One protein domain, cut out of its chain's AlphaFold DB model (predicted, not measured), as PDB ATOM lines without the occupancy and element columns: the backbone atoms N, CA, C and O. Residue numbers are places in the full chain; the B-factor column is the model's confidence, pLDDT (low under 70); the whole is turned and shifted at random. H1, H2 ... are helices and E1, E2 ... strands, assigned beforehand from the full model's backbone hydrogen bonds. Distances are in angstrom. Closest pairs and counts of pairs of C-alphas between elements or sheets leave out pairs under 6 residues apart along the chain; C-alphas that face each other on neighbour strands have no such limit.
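This is residues 2 to 114 of the 114 residues of the protein "Phospho-2-dehydro-3-deoxyheptonate aldolase" of Acidiferrimicrobium australe (UniProt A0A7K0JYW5). Two long helices, H2 and H4, run the same way, partly side by side, and a tiny parallel sheet, E1 next to E2, packs along H2. H1 sits at one end of this elongated body and H3 at the other, among long loops. The printed part has 113 residues, in the order H1, E1, H2, E2, H3, H4; it is mostly helix, though under half of its residues are in named elements. It is only just compact, close to loose, with a radius of gyration of the C-alphas of 15.6 A and spans of 49 by 26 by 20 A.

H1, residues 2 to 9, touches H2, residues 36 to 53, with residues 49 to 53 of H2 alone; the closest C-alphas, of Glu 4 and Val 53, are 6.3 A apart. E1, residues 15 to 17, and E2, residues 57 to 60, are parallel neighbours at 36 degrees, with N 17 and O 59 3.0 A apart and N 58 and O 15 2.9 A apart. E1, H2 and E2 form a strand-helix-strand unit, two parallel strands joined through a helix, with a right-handed crossover. The closest C-alphas of H2 and E2, of Cys 50 and Pro 57, are 5.7 A apart. H3, residues 82 to 86, touches no helix. H4, residues 98 to 112, touches H2 at a shallow tilt of 19 degrees, the same way; the closest C-alphas, of Val 40 and Leu 104, are 7.0 A apart. H4 and E2 are near each other, with 5 pairs of C-alphas within 10 A. Every O i to N i+4 pair is within hydrogen-bond range in H1, H2 and H4; H3 has 0 of 1, and 1 of 2 O i to N i+3 pairs.

H1 begins at C-alpha 2, (28.084, 50.454, -7.267). H2 measures 26.3 A and H4 21.3 A; H4 ends at C-alpha 112, (18.870, 32.896, 0.528).

The C-alphas farthest apart, of Gly 10 and Leu 86, are 49.5 A apart. The links E1 to H2, E2 to H3 and H3 to H4 are long. The printed part has no cut, and no printed residue is under 70 in pLDDT.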
ATOM      1  N   LEU A   2      26.822  51.112  -7.665       98.19
ATOM      2  CA  LEU A   2      28.084  50.454  -7.267       98.19
ATOM      3  C   LEU A   2      28.171  48.993  -7.735       98.19
ATOM      4  O   LEU A   2      29.171  48.596  -8.327       98.19
ATOM      5  N   LEU A   3      27.094  48.225  -7.529       98.19
ATOM      6  CA  LEU A   3      27.003  46.833  -7.979       98.19
ATOM      7  C   LEU A   3      27.219  46.708  -9.497       98.19
ATOM      8  O   LEU A   3      27.963  45.845  -9.949       98.19
ATOM      9  N   GLU A   4      26.596  47.593 -10.280       98.25
ATOM     10  CA  GLU A   4      26.680  47.596 -11.748       98.25
ATOM     11  C   GLU A   4      28.090  47.945 -12.224       98.25
ATOM     12  O   GLU A   4      28.635  47.252 -13.078       98.25
ATOM     13  N   ALA A   5      28.695  48.988 -11.647       98.50
ATOM     14  CA  ALA A   5      30.021  49.455 -12.032       98.50
ATOM     15  C   ALA A   5      31.102  48.394 -11.774       98.50
ATOM     16  O   ALA A   5      31.939  48.136 -12.636       98.50
ATOM     17  N   VAL A   6      31.061  47.739 -10.611       98.44
ATOM     18  CA  VAL A   6      32.023  46.683 -10.265       98.44
ATOM     19  C   VAL A   6      31.749  45.396 -11.047       98.44
ATOM     20  O   VAL A   6      32.684  44.725 -11.474       98.44
ATOM     21  N   ARG A   7      30.480  45.058 -11.317       97.06
ATOM     22  CA  ARG A   7      30.154  43.948 -12.227       97.06
ATOM     23  C   ARG A   7      30.721  44.208 -13.626       97.06
ATOM     24  O   ARG A   7      31.303  43.304 -14.219       97.06
ATOM     25  N   ALA A   8      30.574  45.430 -14.140       98.12
ATOM     26  CA  ALA A   8      31.069  45.823 -15.458       98.12
ATOM     27  C   ALA A   8      32.605  45.831 -15.550       98.12
ATOM     28  O   ALA A   8      33.140  45.580 -16.626       98.12
ATOM     29  N   SER A   9      33.317  46.070 -14.442       98.19
ATOM     30  CA  SER A   9      34.783  45.986 -14.411       98.19
ATOM     31  C   SER A   9      35.324  44.551 -14.375       98.19
ATOM     32  O   SER A   9      36.522  44.350 -14.550       98.19
ATOM     33  N   GLY A  10      34.464  43.543 -14.187       97.25
ATOM     34  CA  GLY A  10      34.835  42.128 -14.268       97.25
ATOM     35  C   GLY A  10      35.591  41.584 -13.050       97.25
ATOM     36  O   GLY A  10      36.099  40.464 -13.106       97.25
ATOM     37  N   HIS A  11      35.671  42.333 -11.946       96.88
ATOM     38  CA  HIS A  11      36.327  41.865 -10.724       96.88
ATOM     39  C   HIS A  11      35.408  40.940  -9.897       96.88
ATOM     40  O   HIS A  11      34.304  41.353  -9.529       96.88
ATOM     41  N   PRO A  12      35.847  39.715  -9.542       95.06
ATOM     42  CA  PRO A  12      35.033  38.755  -8.795       95.06
ATOM     43  C   PRO A  12      35.083  39.035  -7.283       95.06
ATOM     44  O   PRO A  12      35.714  38.310  -6.519       95.06
ATOM     45  N   VAL A  13      34.446  40.123  -6.850       98.19
ATOM     46  CA  VAL A  13      34.397  40.509  -5.430       98.19
ATOM     47  C   VAL A  13      33.333  39.733  -4.650       98.19
ATOM     48  O   VAL A  13      32.344  39.258  -5.212       98.19
ATOM     49  N   VAL A  14      33.503  39.673  -3.328       98.44
ATOM     50  CA  VAL A  14      32.442  39.270  -2.397       98.44
ATOM     51  C   VAL A  14      31.695  40.521  -1.948       98.44
ATOM     52  O   VAL A  14      32.278  41.402  -1.320       98.44
ATOM     53  N   TRP A  15      30.401  40.593  -2.250       98.50
ATOM     54  CA  TRP A  15      29.528  41.617  -1.684       98.50
ATOM     55  C   TRP A  15      29.088  41.200  -0.288       98.50
ATOM     56  O   TRP A  15      28.478  40.143  -0.130       98.50
ATOM     57  N   ALA A  16      29.377  42.028   0.709       98.50
ATOM     58  CA  ALA A  16      28.938  41.819   2.079       98.50
ATOM     59  C   ALA A  16      28.108  43.014   2.554       98.50
ATOM     60  O   ALA A  16      28.425  44.159   2.231       98.50
ATOM     61  N   CYS A  17      27.054  42.734   3.317       98.81
ATOM     62  CA  CYS A  17      26.251  43.747   3.993       98.81
ATOM     63  C   CYS A  17      26.655  43.824   5.463       98.81
ATOM     64  O   CYS A  17      26.661  42.811   6.158       98.81
ATOM     65  N   ASP A  18      26.970  45.026   5.920       98.81
ATOM     66  CA  ASP A  18      27.134  45.360   7.327       98.81
ATOM     67  C   ASP A  18      25.943  46.230   7.749       98.81
ATOM     68  O   ASP A  18      25.978  47.447   7.573       98.81
ATOM     69  N   PRO A  19      24.868  45.615   8.270       98.69
ATOM     70  CA  PRO A  19      23.649  46.321   8.632       98.69
ATOM     71  C   PRO A  19      23.734  46.962  10.024       98.69
ATOM     72  O   PRO A  19      22.715  47.370  10.581       98.69
ATOM     73  N   MET A  20      24.915  46.995  10.648       98.62
ATOM     74  CA  MET A  20      25.069  47.412  12.039       98.62
ATOM     75  C   MET A  20      25.394  48.903  12.110       98.62
ATOM     76  O   MET A  20      24.648  49.705  12.681       98.62
ATOM     77  N   HIS A  21      26.501  49.296  11.486       98.69
ATOM     78  CA  HIS A  21      27.098  50.612  11.696       98.69
ATOM     79  C   HIS A  21      26.277  51.749  11.075       98.69
ATOM     80  O   HIS A  21      26.201  52.831  11.657       98.69
ATOM     81  N   GLY A  22      25.587  51.498   9.956       98.44
ATOM     82  CA  GLY A  22      24.697  52.472   9.315       98.44
ATOM     83  C   GLY A  22      23.395  52.752  10.076       98.44
ATOM     84  O   GLY A  22      22.772  53.785   9.847       98.44
ATOM     85  N   ASN A  23      23.001  51.874  11.007       98.75
ATOM     86  CA  ASN A  23      21.697  51.918  11.686       98.75
ATOM     87  C   ASN A  23      21.775  52.330  13.163       98.75
ATOM     88  O   ASN A  23      20.811  52.154  13.913       98.75
ATOM     89  N   THR A  24      22.919  52.850  13.608       98.69
ATOM     90  CA  THR A  24      23.114  53.242  15.009       98.69
ATOM     91  C   THR A  24      22.518  54.621  15.276       98.69
ATOM     92  O   THR A  24      22.787  55.576  14.549       98.69
ATOM     93  N   PHE A  25      21.759  54.748  16.361       98.56
ATOM     94  CA  PHE A  25      21.241  56.024  16.853       98.56
ATOM     95  C   PHE A  25      21.374  56.105  18.379       98.56
ATOM     96  O   PHE A  25      21.728  55.126  19.031       98.56
ATOM     97  N   THR A  26      21.142  57.285  18.958       98.06
ATOM     98  CA  THR A  26      21.140  57.476  20.420       98.06
ATOM     99  C   THR A  26      19.698  57.578  20.903       98.06
ATOM    100  O   THR A  26      18.968  58.442  20.420       98.06
ATOM    101  N   GLY A  27      19.290  56.695  21.816       93.19
ATOM    102  CA  GLY A  27      17.976  56.746  22.459       93.19
ATOM    103  C   GLY A  27      17.839  57.941  23.410       93.19
ATOM    104  O   GLY A  27      18.829  58.566  23.795       93.19
ATOM    105  N   ALA A  28      16.613  58.239  23.827       91.06
ATOM    106  CA  ALA A  28      16.266  59.214  24.856       91.06
ATOM    107  C   ALA A  28      17.007  58.979  26.184       91.06
ATOM    108  O   ALA A  28      17.373  59.948  26.849       91.06
ATOM    109  N   GLY A  29      17.306  57.724  26.539       90.00
ATOM    110  CA  GLY A  29      18.140  57.377  27.702       90.00
ATOM    111  C   GLY A  29      19.639  57.696  27.550       90.00
ATOM    112  O   GLY A  29      20.419  57.462  28.468       90.00
ATOM    113  N   GLY A  30      20.080  58.206  26.393       95.38
ATOM    114  CA  GLY A  30      21.485  58.524  26.106       95.38
ATOM    115  C   GLY A  30      22.339  57.321  25.685       95.38
ATOM    116  O   GLY A  30      23.511  57.487  25.343       95.38
ATOM    117  N   ARG A  31      21.770  56.112  25.664       97.31
ATOM    118  CA  ARG A  31      22.431  54.906  25.150       97.31
ATOM    119  C   ARG A  31      22.409  54.881  23.629       97.31
ATOM    120  O   ARG A  31      21.387  55.159  23.003       97.31
ATOM    121  N   LYS A  32      23.533  54.484  23.030       98.31
ATOM    122  CA  LYS A  32      23.547  54.080  21.623       98.31
ATOM    123  C   LYS A  32      22.755  52.786  21.480       98.31
ATOM    124  O   LYS A  32      22.894  51.885  22.294       98.31
ATOM    125  N   THR A  33      21.932  52.683  20.454       98.75
ATOM    126  CA  THR A  33      21.190  51.460  20.157       98.75
ATOM    127  C   THR A  33      20.919  51.346  18.657       98.75
ATOM    128  O   THR A  33      21.280  52.221  17.864       98.75
ATOM    129  N   ARG A  34      20.333  50.217  18.259       98.75
ATOM    130  CA  ARG A  34      19.916  49.884  16.894       98.75
ATOM    131  C   ARG A  34      18.555  49.205  16.979       98.75
ATOM    132  O   ARG A  34      18.326  48.407  17.887       98.75
ATOM    133  N   HIS A  35      17.670  49.481  16.026       98.62
ATOM    134  CA  HIS A  35      16.429  48.720  15.891       98.62
ATOM    135  C   HIS A  35      16.683  47.457  15.072       98.62
ATOM    136  O   HIS A  35      17.145  47.540  13.933       98.62
ATOM    137  N   PHE A  36      16.316  46.299  15.620       98.81
ATOM    138  CA  PHE A  36      16.431  45.009  14.941       98.81
ATOM    139  C   PHE A  36      15.779  45.012  13.547       98.81
ATOM    140  O   PHE A  36      16.357  44.516  12.584       98.81
ATOM    141  N   GLU A  37      14.611  45.640  13.402       98.50
ATOM    142  CA  GLU A  37      13.913  45.706  12.112       98.50
ATOM    143  C   GLU A  37      14.661  46.542  11.064       98.50
ATOM    144  O   GLU A  37      14.599  46.224   9.879       98.50
ATOM    145  N   HIS A  38      15.417  47.570  11.467       98.75
ATOM    146  CA  HIS A  38      16.246  48.337  10.528       98.75
ATOM    147  C   HIS A  38      17.430  47.498  10.033       98.75
ATOM    148  O   HIS A  38      17.710  47.477   8.836       98.75
ATOM    149  N   VAL A  39      18.046  46.719  10.932       98.81
ATOM    150  CA  VAL A  39      19.099  45.747  10.588       98.81
ATOM    151  C   VAL A  39      18.578  44.729   9.560       98.81
ATOM    152  O   VAL A  39      19.207  44.486   8.530       98.81
ATOM    153  N   VAL A  40      17.390  44.159   9.797       98.62
ATOM    154  CA  VAL A  40      16.745  43.204   8.875       98.62
ATOM    155  C   VAL A  40      16.371  43.861   7.542       98.62
ATOM    156  O   VAL A  40      16.530  43.246   6.479       98.62
ATOM    157  N   ALA A  41      15.869  45.096   7.577       98.75
ATOM    158  CA  ALA A  41      15.480  45.840   6.385       98.75
ATOM    159  C   ALA A  41      16.682  46.123   5.475       98.75
ATOM    160  O   ALA A  41      16.571  45.936   4.261       98.75
ATOM    161  N   GLU A  42      17.838  46.491   6.036       98.88
ATOM    162  CA  GLU A  42      19.050  46.723   5.249       98.88
ATOM    163  C   GLU A  42      19.533  45.445   4.556       98.88
ATOM    164  O   GLU A  42      19.773  45.463   3.347       98.88
ATOM    165  N   ILE A  43      19.565  44.306   5.259       98.75
ATOM    166  CA  ILE A  43      19.912  43.019   4.633       98.75
ATOM    167  C   ILE A  43      18.907  42.673   3.526       98.75
ATOM    168  O   ILE A  43      19.289  42.260   2.430       98.75
ATOM    169  N   SER A  44      17.610  42.864   3.773       98.56
ATOM    170  CA  SER A  44      16.569  42.591   2.775       98.56
ATOM    171  C   SER A  44      16.748  43.453   1.518       98.56
ATOM    172  O   SER A  44      16.646  42.942   0.396       98.56
ATOM    173  N   GLY A  45      17.071  44.736   1.698       98.69
ATOM    174  CA  GLY A  45      17.400  45.670   0.623       98.69
ATOM    175  C   GLY A  45      18.677  45.284  -0.124       98.69
ATOM    176  O   GLY A  45      18.686  45.279  -1.355       98.69
ATOM    177  N   PHE A  46      19.723  44.868   0.592       98.81
ATOM    178  CA  PHE A  46      20.966  44.361   0.014       98.81
ATOM    179  C   PHE A  46      20.727  43.149  -0.897       98.81
ATOM    180  O   PHE A  46      21.186  43.132  -2.042       98.81
ATOM    181  N   PHE A  47      19.946  42.166  -0.439       98.69
ATOM    182  CA  PHE A  47      19.564  41.011  -1.256       98.69
ATOM    183  C   PHE A  47      18.760  41.427  -2.494       98.69
ATOM    184  O   PHE A  47      18.986  40.901  -3.586       98.69
ATOM    185  N   ALA A  48      17.822  42.369  -2.351       98.44
ATOM    186  CA  ALA A  48      17.045  42.883  -3.478       98.44
ATOM    187  C   ALA A  48      17.930  43.592  -4.517       98.44
ATOM    188  O   ALA A  48      17.784  43.333  -5.711       98.44
ATOM    189  N   ALA A  49      18.881  44.418  -4.072       98.56
ATOM    190  CA  ALA A  49      19.830  45.108  -4.940       98.56
ATOM    191  C   ALA A  49      20.784  44.135  -5.654       98.56
ATOM    192  O   ALA A  49      21.038  44.276  -6.849       98.56
ATOM    193  N   CYS A  50      21.276  43.106  -4.956       98.38
ATOM    194  CA  CYS A  50      22.103  42.069  -5.575       98.38
ATOM    195  C   CYS A  50      21.333  41.320  -6.671       98.38
ATOM    196  O   CYS A  50      21.834  41.172  -7.787       98.38
ATOM    197  N   ARG A  51      20.081  40.926  -6.395       97.56
ATOM    198  CA  ARG A  51      19.213  40.263  -7.381       97.56
ATOM    199  C   ARG A  51      18.898  41.145  -8.584       97.56
ATOM    200  O   ARG A  51      18.951  40.646  -9.703       97.56
ATOM    201  N   SER A  52      18.609  42.433  -8.390       98.12
ATOM    202  CA  SER A  52      18.279  43.329  -9.509       98.12
ATOM    203  C   SER A  52      19.446  43.521 -10.480       98.12
ATOM    204  O   SER A  52      19.227  43.676 -11.679       98.12
ATOM    205  N   VAL A  53      20.684  43.457  -9.982       97.94
ATOM    206  CA  VAL A  53      21.906  43.567 -10.792       97.94
ATOM    207  C   VAL A  53      22.439  42.195 -11.218       97.94
ATOM    208  O   VAL A  53      23.367  42.131 -12.018       97.94
ATOM    209  N   GLY A  54      21.869  41.086 -10.743       96.75
ATOM    210  CA  GLY A  54      22.336  39.734 -11.063       96.75
ATOM    211  C   GLY A  54      23.726  39.418 -10.500       96.75
ATOM    212  O   GLY A  54      24.520  38.757 -11.166       96.75
ATOM    213  N   VAL A  55      24.038  39.924  -9.304       97.75
ATOM    214  CA  VAL A  55      25.253  39.592  -8.541       97.75
ATOM    215  C   VAL A  55      24.894  38.780  -7.299       97.75
ATOM    216  O   VAL A  55      23.760  38.820  -6.822       97.75
ATOM    217  N   TRP A  56      25.857  38.029  -6.769       97.81
ATOM    218  CA  TRP A  56      25.635  37.172  -5.606       97.81
ATOM    219  C   TRP A  56      25.717  37.965  -4.284       97.81
ATOM    220  O   TRP A  56      26.739  38.623  -4.057       97.81
ATOM    221  N   PRO A  57      24.700  37.900  -3.397       98.25
ATOM    222  CA  PRO A  57      24.780  38.446  -2.041       98.25
ATOM    223  C   PRO A  57      25.700  37.564  -1.182       98.25
ATOM    224  O   PRO A  57      25.278  36.573  -0.592       98.25
ATOM    225  N   GLY A  58      26.987  37.903  -1.159       98.06
ATOM    226  CA  GLY A  58      28.061  37.035  -0.674       98.06
ATOM    227  C   GLY A  58      28.137  36.823   0.837       98.06
ATOM    228  O   GLY A  58      28.667  35.800   1.263       98.06
ATOM    229  N   GLY A  59      27.614  37.739   1.652       98.06
ATOM    230  CA  GLY A  59      27.605  37.561   3.102       98.06
ATOM    231  C   GLY A  59      27.001  38.721   3.883       98.06
ATOM    232  O   GLY A  59      26.637  39.758   3.327       98.06
ATOM    233  N   VAL A  60      26.923  38.527   5.199       98.50
ATOM    234  CA  VAL A  60      26.560  39.557   6.178       98.50
ATOM    235  C   VAL A  60      27.648  39.649   7.250       98.50
ATOM    236  O   VAL A  60      28.219  38.631   7.637       98.50
ATOM    237  N   HIS A  61      27.935  40.859   7.715       98.81
ATOM    238  CA  HIS A  61      28.859  41.155   8.806       98.81
ATOM    239  C   HIS A  61      28.047  41.760   9.947       98.81
ATOM    240  O   HIS A  61      27.465  42.822   9.782       98.81
ATOM    241  N   ILE A  62      27.981  41.079  11.089       98.56
ATOM    242  CA  ILE A  62      27.124  41.479  12.210       98.56
ATOM    243  C   ILE A  62      27.896  41.507  13.528       98.56
ATOM    244  O   ILE A  62      28.808  40.709  13.736       98.56
ATOM    245  N   GLU A  63      27.487  42.396  14.432       98.75
ATOM    246  CA  GLU A  63      27.997  42.469  15.801       98.75
ATOM    247  C   GLU A  63      27.014  41.778  16.745       98.75
ATOM    248  O   GLU A  63      25.867  42.209  16.896       98.75
ATOM    249  N   LEU A  64      27.455  40.696  17.383       98.56
ATOM    250  CA  LEU A  64      26.617  39.896  18.272       98.56
ATOM    251  C   LEU A  64      27.372  39.415  19.505       98.56
ATOM    252  O   LEU A  64      28.602  39.368  19.533       98.56
ATOM    253  N   THR A  65      26.614  38.998  20.511       98.50
ATOM    254  CA  THR A  65      27.103  38.202  21.636       98.50
ATOM    255  C   THR A  65      26.115  37.078  21.950       98.50
ATOM    256  O   THR A  65      24.910  37.218  21.751       98.50
ATOM    257  N   GLY A  66      26.618  35.947  22.458       97.12
ATOM    258  CA  GLY A  66      25.774  34.859  22.976       97.12
ATOM    259  C   GLY A  66      25.084  35.207  24.300       97.12
ATOM    260  O   GLY A  66      24.194  34.490  24.751       97.12
ATOM    261  N   ASP A  67      25.482  36.317  24.913       97.50
ATOM    262  CA  ASP A  67      24.885  36.854  26.121       97.50
ATOM    263  C   ASP A  67      23.475  37.409  25.855       97.50
ATOM    264  O   ASP A  67      23.214  38.065  24.847       97.50
ATOM    265  N   ASN A  68      22.558  37.203  26.802       97.06
ATOM    266  CA  ASN A  68      21.231  37.825  26.818       97.06
ATOM    267  C   ASN A  68      21.278  39.320  27.226       97.06
ATOM    268  O   ASN A  68      20.747  39.703  28.268       97.06
ATOM    269  N   VAL A  69      22.018  40.131  26.467       98.62
ATOM    270  CA  VAL A  69      22.145  41.587  26.655       98.62
ATOM    271  C   VAL A  69      20.906  42.337  26.160       98.62
ATOM    272  O   VAL A  69      20.167  41.838  25.313       98.62
ATOM    273  N   THR A  70      20.720  43.563  26.644       98.56
ATOM    274  CA  THR A  70      19.679  44.492  26.179       98.56
ATOM    275  C   THR A  70      20.326  45.697  25.499       98.56
ATOM    276  O   THR A  70      20.344  46.806  26.012       98.56
ATOM    277  N   GLU A  71      20.955  45.462  24.346       98.75
ATOM    278  CA  GLU A  71      21.739  46.485  23.633       98.75
ATOM    279  C   GLU A  71      21.045  46.979  22.352       98.75
ATOM    280  O   GLU A  71      21.110  48.168  22.032       98.75
ATOM    281  N   CYS A  72      20.334  46.096  21.644       98.69
ATOM    282  CA  CYS A  72      19.517  46.428  20.474       98.69
ATOM    283  C   CYS A  72      18.021  46.282  20.775       98.69
ATOM    284  O   CYS A  72      17.602  45.331  21.434       98.69
ATOM    285  N   LEU A  73      17.216  47.190  20.226       98.69
ATOM    286  CA  LEU A  73      15.765  47.225  20.392       98.69
ATOM    287  C   LEU A  73      15.048  46.218  19.490       98.69
ATOM    288  O   LEU A  73      15.472  45.958  18.360       98.69
ATOM    289  N   GLY A  74      13.889  45.740  19.940       98.25
ATOM    290  CA  GLY A  74      13.021  44.843  19.180       98.25
ATOM    291  C   GLY A  74      13.518  43.395  19.141       98.25
ATOM    292  O   GLY A  74      14.050  42.874  20.121       98.25
ATOM    293  N   GLY A  75      13.309  42.724  18.006       96.94
ATOM    294  CA  GLY A  75      13.442  41.268  17.903       96.94
ATOM    295  C   GLY A  75      12.250  40.543  18.532       96.94
ATOM    296  O   GLY A  75      11.279  41.170  18.956       96.94
ATOM    297  N   SER A  76      12.303  39.211  18.597       95.56
ATOM    298  CA  SER A  76      11.181  38.415  19.128       95.56
ATOM    299  C   SER A  76      10.884  38.636  20.615       95.56
ATOM    300  O   SER A  76       9.772  38.352  21.052       95.56
ATOM    301  N   GLU A  77      11.846  39.157  21.379       96.12
ATOM    302  CA  GLU A  77      11.680  39.514  22.797       96.12
ATOM    303  C   GLU A  77      11.115  40.926  22.999       96.12
ATOM    304  O   GLU A  77      10.817  41.294  24.128       96.12
ATOM    305  N   ALA A  78      10.936  41.699  21.919       97.19
ATOM    306  CA  ALA A  78      10.380  43.052  21.944       97.19
ATOM    307  C   ALA A  78      11.083  43.999  22.941       97.19
ATOM    308  O   ALA A  78      10.413  44.758  23.637       97.19
ATOM    309  N   ILE A  79      12.424  43.972  22.969       98.12
ATOM    310  CA  ILE A  79      13.243  44.832  23.840       98.12
ATOM    311  C   ILE A  79      12.871  46.299  23.606       98.12
ATOM    312  O   ILE A  79      13.014  46.812  22.488       98.12
ATOM    313  N   ALA A  80      12.389  46.946  24.661       97.56
ATOM    314  CA  ALA A  80      12.011  48.345  24.680       97.56
ATOM    315  C   ALA A  80      13.191  49.229  25.095       97.56
ATOM    316  O   ALA A  80      14.256  48.767  25.499       97.56
ATOM    317  N   GLU A  81      13.002  50.538  24.976       96.50
ATOM    318  CA  GLU A  81      14.052  51.502  25.288       96.50
ATOM    319  C   GLU A  81      14.441  51.501  26.771       96.50
ATOM    320  O   GLU A  81      15.628  51.521  27.094       96.50
ATOM    321  N   ASP A  82      13.460  51.380  27.667       96.56
ATOM    322  CA  ASP A  82      13.702  51.308  29.112       96.56
ATOM    323  C   ASP A  82      14.467  50.033  29.517       96.56
ATOM    324  O   ASP A  82      15.167  50.019  30.533       96.56
ATOM    325  N   ASP A  83      14.401  48.971  28.704       97.31
ATOM    326  CA  ASP A  83      15.125  47.722  28.956       97.31
ATOM    327  C   ASP A  83      16.632  47.861  28.714       97.31
ATOM    328  O   ASP A  83      17.413  47.026  29.184       97.31
ATOM    329  N   LEU A  84      17.073  48.905  28.002       97.50
ATOM    330  CA  LEU A  84      18.485  49.101  27.684       97.50
ATOM    331  C   LEU A  84      19.341  49.205  28.952       97.50
ATOM    332  O   LEU A  84      20.454  48.699  28.975       97.50
ATOM    333  N   GLU A  85      18.827  49.767  30.046       95.06
ATOM    334  CA  GLU A  85      19.594  49.903  31.294       95.06
ATOM    335  C   GLU A  85      19.735  48.592  32.088       95.06
ATOM    336  O   GLU A  85      20.528  48.523  33.027       95.06
ATOM    337  N   LEU A  86      19.014  47.528  31.714       96.25
ATOM    338  CA  LEU A  86      19.043  46.260  32.447       96.25
ATOM    339  C   LEU A  86      20.362  45.507  32.258       96.25
ATOM    340  O   LEU A  86      20.886  44.921  33.208       96.25
ATOM    341  N   ARG A  87      20.885  45.468  31.027       97.25
ATOM    342  CA  ARG A  87      22.048  44.639  30.689       97.25
ATOM    343  C   ARG A  87      22.832  45.145  29.477       97.25
ATOM    344  O   ARG A  87      23.188  44.368  28.585       97.25
ATOM    345  N   TYR A  88      23.148  46.436  29.478       98.00
ATOM    346  CA  TYR A  88      24.047  47.064  28.510       98.00
ATOM    347  C   TYR A  88      25.515  46.822  28.890       98.00
ATOM    348  O   TYR A  88      26.019  47.423  29.839       98.00
ATOM    349  N   THR A  89      26.215  45.936  28.177       98.19
ATOM    350  CA  THR A  89      27.565  45.480  28.587       98.19
ATOM    351  C   THR A  89      28.661  45.740  27.561       98.19
ATOM    352  O   THR A  89      29.843  45.606  27.877       98.19
ATOM    353  N   THR A  90      28.299  46.120  26.337       97.12
ATOM    354  CA  THR A  90      29.261  46.538  25.316       97.12
ATOM    355  C   THR A  90      30.061  47.764  25.758       97.12
ATOM    356  O   THR A  90      29.549  48.676  26.410       97.12
ATOM    357  N   THR A  91      31.332  47.801  25.364       96.69
ATOM    358  CA  THR A  91      32.230  48.945  25.576       96.69
ATOM    359  C   THR A  91      32.199  49.943  24.420       96.69
ATOM    360  O   THR A  91      32.820  50.999  24.513       96.69
ATOM    361  N   CYS A  92      31.539  49.595  23.315       97.25
ATOM    362  CA  CYS A  92      31.465  50.417  22.116       97.25
ATOM    363  C   CYS A  92      30.033  50.379  21.568       97.25
ATOM    364  O   CYS A  92      29.148  51.041  22.115       97.25
ATOM    365  N   ASP A  93      29.799  49.580  20.532       98.31
ATOM    366  CA  ASP A  93      28.537  49.554  19.814       98.31
ATOM    367  C   ASP A  93      27.567  48.483  20.342       98.31
ATOM    368  O   ASP A  93      28.001  47.438  20.841       98.31
ATOM    369  N   PRO A  94      26.249  48.743  20.265       98.50
ATOM    370  CA  PRO A  94      25.201  47.841  20.738       98.50
ATOM    371  C   PRO A  94      25.149  46.560  19.899       98.50
ATOM    372  O   PRO A  94      24.963  46.616  18.682       98.50
ATOM    373  N   ARG A  95      25.283  45.398  20.535       98.81
ATOM    374  CA  ARG A  95      25.328  44.098  19.853       98.81
ATOM    375  C   ARG A  95      23.960  43.428  19.852       98.81
ATOM    376  O   ARG A  95      23.178  43.585  20.788       98.81
ATOM    377  N   LEU A  96      23.713  42.591  18.846       98.81
ATOM    378  CA  LEU A  96      22.586  41.662  18.891       98.81
ATOM    379  C   LEU A  96      22.797  40.654  20.023       98.81
ATOM    380  O   LEU A  96      23.880  40.074  20.159       98.81
ATOM    381  N   ASN A  97      21.751  40.419  20.812       98.62
ATOM    382  CA  ASN A  97      21.763  39.362  21.815       98.62
ATOM    383  C   ASN A  97      21.625  37.971  21.160       98.62
ATOM    384  O   ASN A  97      21.399  37.845  19.949       98.62
ATOM    385  N   GLY A  98      21.731  36.904  21.955       98.12
ATOM    386  CA  GLY A  98      21.645  35.532  21.440       98.12
ATOM    387  C   GLY A  98      20.334  35.220  20.700       98.12
ATOM    388  O   GLY A  98      20.350  34.556  19.660       98.12
ATOM    389  N   ARG A  99      19.193  35.729  21.184       98.00
ATOM    390  CA  ARG A  99      17.878  35.477  20.578       98.00
ATOM    391  C   ARG A  99      17.699  36.235  19.264       98.00
ATOM    392  O   ARG A  99      17.301  35.622  18.273       98.00
ATOM    393  N   GLN A 100      18.055  37.518  19.242       98.69
ATOM    394  CA  GLN A 100      18.075  38.368  18.051       98.69
ATOM    395  C   GLN A 100      19.024  37.810  16.985       98.69
ATOM    396  O   GLN A 100      18.693  37.807  15.803       98.69
ATOM    397  N   SER A 101      20.176  37.271  17.390       98.50
ATOM    398  CA  SER A 101      21.130  36.634  16.473       98.50
ATOM    399  C   SER A 101      20.524  35.422  15.761       98.50
ATOM    400  O   SER A 101      20.674  35.272  14.549       98.50
ATOM    401  N   LEU A 102      19.799  34.572  16.497       98.38
ATOM    402  CA  LEU A 102      19.087  33.432  15.915       98.38
ATOM    403  C   LEU A 102      17.931  33.881  15.018       98.38
ATOM    404  O   LEU A 102      17.792  33.358  13.912       98.38
ATOM    405  N   ASP A 103      17.138  34.864  15.453       98.00
ATOM    406  CA  ASP A 103      16.071  35.442  14.628       98.00
ATOM    407  C   ASP A 103      16.628  35.940  13.291       98.00
ATOM    408  O   ASP A 103      16.108  35.591  12.229       98.00
ATOM    409  N   LEU A 104      17.728  36.697  13.331       98.50
ATOM    410  CA  LEU A 104      18.387  37.216  12.140       98.50
ATOM    411  C   LEU A 104      18.865  36.088  11.222       98.50
ATOM    412  O   LEU A 104      18.632  36.146  10.015       98.50
ATOM    413  N   ALA A 105      19.478  35.041  11.779       98.44
ATOM    414  CA  ALA A 105      19.953  33.897  11.005       98.44
ATOM    415  C   ALA A 105      18.819  33.222  10.212       98.44
ATOM    416  O   ALA A 105      18.987  32.936   9.025       98.44
ATOM    417  N   PHE A 106      17.643  33.029  10.821       98.19
ATOM    418  CA  PHE A 106      16.479  32.482  10.116       98.19
ATOM    419  C   PHE A 106      15.949  33.432   9.034       98.19
ATOM    420  O   PHE A 106      15.647  32.981   7.929       98.19
ATOM    421  N   ARG A 107      15.904  34.747   9.294       97.62
ATOM    422  CA  ARG A 107      15.513  35.739   8.274       97.62
ATOM    423  C   ARG A 107      16.458  35.731   7.070       97.62
ATOM    424  O   ARG A 107      15.994  35.751   5.933       97.62
ATOM    425  N   VAL A 108      17.770  35.657   7.301       98.25
ATOM    426  CA  VAL A 108      18.778  35.559   6.231       98.25
ATOM    427  C   VAL A 108      18.635  34.247   5.459       98.25
ATOM    428  O   VAL A 108      18.681  34.254   4.229       98.25
ATOM    429  N   ALA A 109      18.403  33.127   6.150       98.31
ATOM    430  CA  ALA A 109      18.170  31.838   5.502       98.31
ATOM    431  C   ALA A 109      16.956  31.877   4.557       98.31
ATOM    432  O   ALA A 109      17.018  31.337   3.453       98.31
ATOM    433  N   ASP A 110      15.876  32.559   4.944       97.69
ATOM    434  CA  ASP A 110      14.708  32.742   4.079       97.69
ATOM    435  C   ASP A 110      15.003  33.625   2.861       97.69
ATOM    436  O   ASP A 110      14.460  33.378   1.785       97.69
ATOM    437  N   LEU A 111      15.874  34.631   2.992       97.62
ATOM    438  CA  LEU A 111      16.307  35.464   1.867       97.62
ATOM    439  C   LEU A 111      17.197  34.707   0.873       97.62
ATOM    440  O   LEU A 111      17.118  34.996  -0.320       97.62
ATOM    441  N   LEU A 112      18.007  33.755   1.351       96.06
ATOM    442  CA  LEU A 112      18.870  32.896   0.528       96.06
ATOM    443  C   LEU A 112      18.092  31.851  -0.281       96.06
ATOM    444  O   LEU A 112      18.564  31.418  -1.328       96.06
ATOM    445  N   ARG A 113      16.916  31.426   0.196       93.62
ATOM    446  CA  ARG A 113      16.062  30.442  -0.496       93.62
ATOM    447  C   ARG A 113      15.232  31.034  -1.643       93.62
ATOM    448  O   ARG A 113      14.567  30.268  -2.336       93.62
ATOM    449  N   ARG A 114      15.213  32.360  -1.796       83.06
ATOM    450  CA  ARG A 114      14.456  33.081  -2.830       83.06
ATOM    451  C   ARG A 114      15.324  33.385  -4.039       83.06
ATOM    452  O   ARG A 114      14.859  33.085  -5.155       83.06
TER     453      ARG A 114